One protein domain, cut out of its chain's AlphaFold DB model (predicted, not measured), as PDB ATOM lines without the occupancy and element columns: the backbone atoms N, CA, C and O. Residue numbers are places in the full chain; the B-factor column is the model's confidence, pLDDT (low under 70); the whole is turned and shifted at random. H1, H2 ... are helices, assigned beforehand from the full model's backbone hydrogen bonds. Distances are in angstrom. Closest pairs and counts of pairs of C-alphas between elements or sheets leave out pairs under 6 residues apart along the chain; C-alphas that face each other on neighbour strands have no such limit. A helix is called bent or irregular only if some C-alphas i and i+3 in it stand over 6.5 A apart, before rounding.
ATOM      1  N   GLY A  40      13.079 104.700  93.981       94.56
ATOM      2  CA  GLY A  40      14.401 105.135  93.540       94.56
ATOM      3  C   GLY A  40      15.259 103.978  93.023       94.56
ATOM      4  O   GLY A  40      15.078 102.825  93.408       94.56
ATOM      5  N   VAL A  41      16.249 104.303  92.191       95.25
ATOM      6  CA  VAL A  41      17.168 103.326  91.574       95.25
ATOM      7  C   VAL A  41      17.875 102.458  92.621       95.25
ATOM      8  O   VAL A  41      17.992 101.253  92.436       95.25
ATOM      9  N   ILE A  42      18.275 103.045  93.753       96.31
ATOM     10  CA  ILE A  42      18.956 102.326  94.842       96.31
ATOM     11  C   ILE A  42      18.088 101.181  95.383       96.31
ATOM     12  O   ILE A  42      18.596 100.086  95.605       96.31
ATOM     13  N   ALA A  43      16.780 101.401  95.544       96.19
ATOM     14  CA  ALA A  43      15.865 100.375  96.040       96.19
ATOM     15  C   ALA A  43      15.706  99.218  95.041       96.19
ATOM     16  O   ALA A  43      15.676  98.057  95.438       96.19
ATOM     17  N   VAL A  44      15.667  99.530  93.742       96.44
ATOM     18  CA  VAL A  44      15.617  98.514  92.680       96.44
ATOM     19  C   VAL A  44      16.898  97.679  92.671       96.44
ATOM     20  O   VAL A  44      16.830  96.453  92.652       96.44
ATOM     21  N   VAL A  45      18.065  98.326  92.739       97.50
ATOM     22  CA  VAL A  45      19.363  97.634  92.764       97.50
ATOM     23  C   VAL A  45      19.495  96.755  94.008       97.50
ATOM     24  O   VAL A  45      19.931  95.612  93.897       97.50
ATOM     25  N   ALA A  46      19.070  97.244  95.175       97.56
ATOM     26  CA  ALA A  46      19.087  96.468  96.410       97.56
ATOM     27  C   ALA A  46      18.204  95.214  96.313       97.56
ATOM     28  O   ALA A  46      18.643  94.131  96.690       97.56
ATOM     29  N   LEU A  47      16.995  95.332  95.756       97.38
ATOM     30  CA  LEU A  47      16.106  94.183  95.551       97.38
ATOM     31  C   LEU A  47      16.724  93.139  94.621       97.38
ATOM     32  O   LEU A  47      16.715  91.954  94.942       97.38
ATOM     33  N   ILE A  48      17.308  93.574  93.501       97.56
ATOM     34  CA  ILE A  48      18.004  92.671  92.579       97.56
ATOM     35  C   ILE A  48      19.151  91.961  93.304       97.56
ATOM     36  O   ILE A  48      19.298  90.747  93.182       97.56
ATOM     37  N   PHE A  49      19.935  92.693  94.096       97.50
ATOM     38  CA  PHE A  49      21.041  92.118  94.850       97.50
ATOM     39  C   PHE A  49      20.569  91.066  95.860       97.50
ATOM     40  O   PHE A  49      21.137  89.980  95.896       97.50
ATOM     41  N   VAL A  50      19.507  91.337  96.626       97.25
ATOM     42  CA  VAL A  50      18.958  90.380  97.607       97.25
ATOM     43  C   VAL A  50      18.515  89.075  96.942       97.25
ATOM     44  O   VAL A  50      18.673  88.011  97.534       97.25
ATOM     45  N   VAL A  51      18.002  89.134  95.710       96.69
ATOM     46  CA  VAL A  51      17.578  87.941  94.963       96.69
ATOM     47  C   VAL A  51      18.768  87.206  94.333       96.69
ATOM     48  O   VAL A  51      18.831  85.982  94.392       96.69
ATOM     49  N   ILE A  52      19.719  87.927  93.731       97.19
ATOM     50  CA  ILE A  52      20.801  87.328  92.931       97.19
ATOM     51  C   ILE A  52      22.005  86.907  93.783       97.19
ATOM     52  O   ILE A  52      22.584  85.847  93.544       97.19
ATOM     53  N   ALA A  53      22.404  87.706  94.773       95.81
ATOM     54  CA  ALA A  53      23.587  87.436  95.590       95.81
ATOM     55  C   ALA A  53      23.597  86.041  96.247       95.81
ATOM     56  O   ALA A  53      24.621  85.364  96.127       95.81
ATOM     57  N   PRO A  54      22.515  85.548  96.888       94.88
ATOM     58  CA  PRO A  54      22.532  84.215  97.488       94.88
ATOM     59  C   PRO A  54      22.695  83.099  96.448       94.88
ATOM     60  O   PRO A  54      23.399  82.132  96.719       94.88
ATOM     61  N   LEU A  55      22.139  83.263  95.242       94.75
ATOM     62  CA  LEU A  55      22.285  82.289  94.151       94.75
ATOM     63  C   LEU A  55      23.738  82.182  93.665       94.75
ATOM     64  O   LEU A  55      24.211  81.096  93.322       94.75
ATOM     65  N   LEU A  56      24.462  83.305  93.659       94.38
ATOM     66  CA  LEU A  56      25.894  83.330  93.352       94.38
ATOM     67  C   LEU A  56      26.721  82.722  94.489       94.38
ATOM     68  O   LEU A  56      27.642  81.948  94.235       94.38
ATOM     69  N   ILE A  57      26.378  83.038  95.741       95.00
ATOM     70  CA  ILE A  57      27.055  82.497  96.925       95.00
ATOM     71  C   ILE A  57      26.868  80.978  97.019       95.00
ATOM     72  O   ILE A  57      27.788  80.278  97.432       95.00
ATOM     73  N   GLU A  58      25.731  80.437  96.585       94.00
ATOM     74  CA  GLU A  58      25.495  78.991  96.576       94.00
ATOM     75  C   GLU A  58      26.519  78.227  95.719       94.00
ATOM     76  O   GLU A  58      26.930  77.129  96.091       94.00
ATOM     77  N   GLN A  59      27.043  78.832  94.647       94.44
ATOM     78  CA  GLN A  59      28.091  78.206  93.828       94.44
ATOM     79  C   GLN A  59      29.404  78.021  94.599       94.44
ATOM     80  O   GLN A  59      30.134  77.059  94.360       94.44
ATOM     81  N   LEU A  60      29.684  78.878  95.588       94.06
ATOM     82  CA  LEU A  60      30.851  78.721  96.460       94.06
ATOM     83  C   LEU A  60      30.762  77.449  97.306       94.06
ATOM     84  O   LEU A  60      31.794  76.905  97.691       94.06
ATOM     85  N   ARG A  61      29.564  76.911  97.556       93.25
ATOM     86  CA  ARG A  61      29.405  75.635  98.267       93.25
ATOM     87  C   ARG A  61      29.967  74.453  97.473       93.25
ATOM     88  O   ARG A  61      30.346  73.450  98.072       93.25
ATOM     89  N   LEU A  62      30.056  74.570  96.148       93.69
ATOM     90  CA  LEU A  62      30.656  73.553  95.285       93.69
ATOM     91  C   LEU A  62      32.190  73.628  95.268       93.69
ATOM     92  O   LEU A  62      32.825  72.665  94.849       93.69
ATOM     93  N   MET A  63      32.799  74.714  95.768       94.12
ATOM     94  CA  MET A  63      34.256  74.907  95.766       94.12
ATOM     95  C   MET A  63      35.043  73.721  96.336       94.12
ATOM     96  O   MET A  63      35.990  73.302  95.675       94.12
ATOM     97  N   PRO A  64      34.688  73.123  97.492       94.06
ATOM     98  CA  PRO A  64      35.447  71.994  98.030       94.06
ATOM     99  C   PRO A  64      35.384  70.759  97.124       94.06
ATOM    100  O   PRO A  64      36.381  70.064  96.957       94.06
ATOM    101  N   ALA A  65      34.226  70.504  96.507       94.06
ATOM    102  CA  ALA A  65      34.041  69.382  95.592       94.06
ATOM    103  C   ALA A  65      34.795  69.602  94.273       94.06
ATOM    104  O   ALA A  65      35.460  68.695  93.782       94.06
ATOM    105  N   VAL A  66      34.742  70.822  93.735       94.75
ATOM    106  CA  VAL A  66      35.505  71.224  92.547       94.75
ATOM    107  C   VAL A  66      37.005  71.126  92.822       94.75
ATOM    108  O   VAL A  66      37.739  70.581  92.006       94.75
ATOM    109  N   TRP A  67      37.461  71.584  93.989       94.69
ATOM    110  CA  TRP A  67      38.860  71.479  94.398       94.69
ATOM    111  C   TRP A  67      39.308  70.023  94.530       94.69
ATOM    112  O   TRP A  67      40.348  69.655  93.991       94.69
ATOM    113  N   GLY A  68      38.495  69.173  95.166       94.62
ATOM    114  CA  GLY A  68      38.747  67.734  95.250       94.62
ATOM    115  C   GLY A  68      38.852  67.079  93.872       94.62
ATOM    116  O   GLY A  68      39.815  66.369  93.603       94.62
ATOM    117  N   PHE A  69      37.927  67.397  92.963       95.44
ATOM    118  CA  PHE A  69      37.973  66.929  91.577       95.44
ATOM    119  C   PHE A  69      39.253  67.369  90.852       95.44
ATOM    120  O   PHE A  69      39.882  66.561  90.168       95.44
ATOM    121  N   PHE A  70      39.664  68.629  91.013       94.62
ATOM    122  CA  PHE A  70      40.897  69.145  90.418       94.62
ATOM    123  C   PHE A  70      42.142  68.447  90.972       94.62
ATOM    124  O   PHE A  70      43.018  68.068  90.196       94.62
ATOM    125  N   LEU A  71      42.223  68.243  92.288       94.31
ATOM    126  CA  LEU A  71      43.338  67.528  92.912       94.31
ATOM    127  C   LEU A  71      43.393  66.063  92.463       94.31
ATOM    128  O   LEU A  71      44.467  65.574  92.123       94.31
ATOM    129  N   ASP A  72      42.248  65.385  92.392       93.50
ATOM    130  CA  ASP A  72      42.160  64.008  91.900       93.50
ATOM    131  C   ASP A  72      42.557  63.904  90.423       93.50
ATOM    132  O   ASP A  72      43.239  62.959  90.020       93.50
ATOM    133  N   PHE A  73      42.188  64.896  89.609       94.38
ATOM    134  CA  PHE A  73      42.624  64.989  88.222       94.38
ATOM    135  C   PHE A  73      44.144  65.166  88.115       94.38
ATOM    136  O   PHE A  73      44.784  64.438  87.357       94.38
ATOM    137  N   LEU A  74      44.727  66.074  88.903       94.62
ATOM    138  CA  LEU A  74      46.172  66.324  88.939       94.62
ATOM    139  C   LEU A  74      46.962  65.107  89.441       94.62
ATOM    140  O   LEU A  74      48.025  64.796  88.903       94.62
ATOM    141  N   ALA A  75      46.427  64.384  90.426       93.00
ATOM    142  CA  ALA A  75      47.005  63.134  90.904       93.00
ATOM    143  C   ALA A  75      46.960  62.043  89.823       93.00
ATOM    144  O   ALA A  75      47.937  61.325  89.613       93.00
ATOM    145  N   LYS A  76      45.856  61.950  89.072       92.19
ATOM    146  CA  LYS A  76      45.686  60.960  87.998       92.19
ATOM    147  C   LYS A  76      46.666  61.147  86.837       92.19
ATOM    148  O   LYS A  76      47.064  60.163  86.221       92.19
ATOM    149  N   ILE A  77      47.056  62.385  86.541       93.75
ATOM    150  CA  ILE A  77      48.078  62.701  85.528       93.75
ATOM    151  C   ILE A  77      49.511  62.684  86.092       93.75
ATOM    152  O   ILE A  77      50.447  63.018  85.373       93.75
ATOM    153  N   GLY A  78      49.695  62.291  87.359       89.94
ATOM    154  CA  GLY A  78      51.007  62.143  87.995       89.94
ATOM    155  C   GLY A  78      51.686  63.458  88.387       89.94
ATOM    156  O   GLY A  78      52.878  63.459  88.677       89.94
ATOM    157  N   LEU A  79      50.952  64.576  88.395       89.62
ATOM    158  CA  LEU A  79      51.502  65.896  88.716       89.62
ATOM    159  C   LEU A  79      51.616  66.135  90.231       89.62
ATOM    160  O   LEU A  79      52.402  66.972  90.668       89.62
ATOM    161  N   ILE A  80      50.813  65.425  91.031       86.00
ATOM    162  CA  ILE A  80      50.746  65.548  92.492       86.00
ATOM    163  C   ILE A  80      50.690  64.143  93.112       86.00
ATOM    164  O   ILE A  80      49.961  63.280  92.625       86.00
ATOM    165  N   SER A  81      51.438  63.918  94.197       72.88
ATOM    166  CA  SER A  81      51.292  62.728  95.048       72.88
ATOM    167  C   SER A  81      50.113  62.922  95.995       72.88
ATOM    168  O   SER A  81      50.035  63.959  96.654       72.88
ATOM    169  N   ARG A  82      49.218  61.932  96.065       66.75
ATOM    170  CA  ARG A  82      48.224  61.842  97.146       66.75
ATOM    171  C   ARG A  82      48.895  61.656  98.502       66.75
ATOM    172  O   ARG A  82      50.017  61.096  98.519       66.75
TER     173      ARG A  82
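What this domain is: This is residues 40 to 82 of the 82 residues of the protein "Stress-associated endoplasmic reticulum protein" of Exophiala mesophila (UniProt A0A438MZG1). From its first residue the printed part is a long, thin rod, two helices set end to end, H1 and then H2, joined by a tight link and making one gently bowed line with no second layer. Beyond H2 a short tail, residues 77 to 82, turns across the far end of the rod. The printed part has 43 residues with two named helices, in the order H1, H2, and no named strand; the class is all helix. It is extended, with a radius of gyration of the C-alphas of 18.3 A, and the C-alphas span 57 by 13 by 9 A.

How they stand to each other: H1, residues 41 to 60, has a kink of 32 degrees near residue 52. It is irregular, but only just: C-alphas 51 and 54 are 6.7 A apart. H2, residues 63 to 76, follows after a tight link of 2 residues, Arg 61 and Leu 62. H1 and H2 meet only through their link. Residues 40 to 70 stand free, of which 41 to 60 belong to H1 and 63 to 70 belong to H2. In H2 every O i to N i+4 pair is within hydrogen-bond range; in H1 12 of 16 are.

Where its parts are: H1 begins at Val 41, with its C-alpha at (17.168, 103.326, 91.574), and ends at Leu 60, with its C-alpha at (30.851, 78.721, 96.460), 28.6 A from first to last C-alpha. H2 runs from Met 63 to Lys 76, whose C-alpha is at (45.686, 60.960, 87.998), and measures 19.6 A from first to last C-alpha.

The domain as a whole: The two C-alphas farthest apart are those of Gly 40 and Gly 78, at 56.7 A. The C-alphas of Gly 40 and Arg 82, the first and last printed residues, are 55.1 A apart. The printed part has no cut, and Arg 82 is the chain's last residue. The mean pLDDT of the printed part is 93.5, and 1 residue, Arg 82, is under 70.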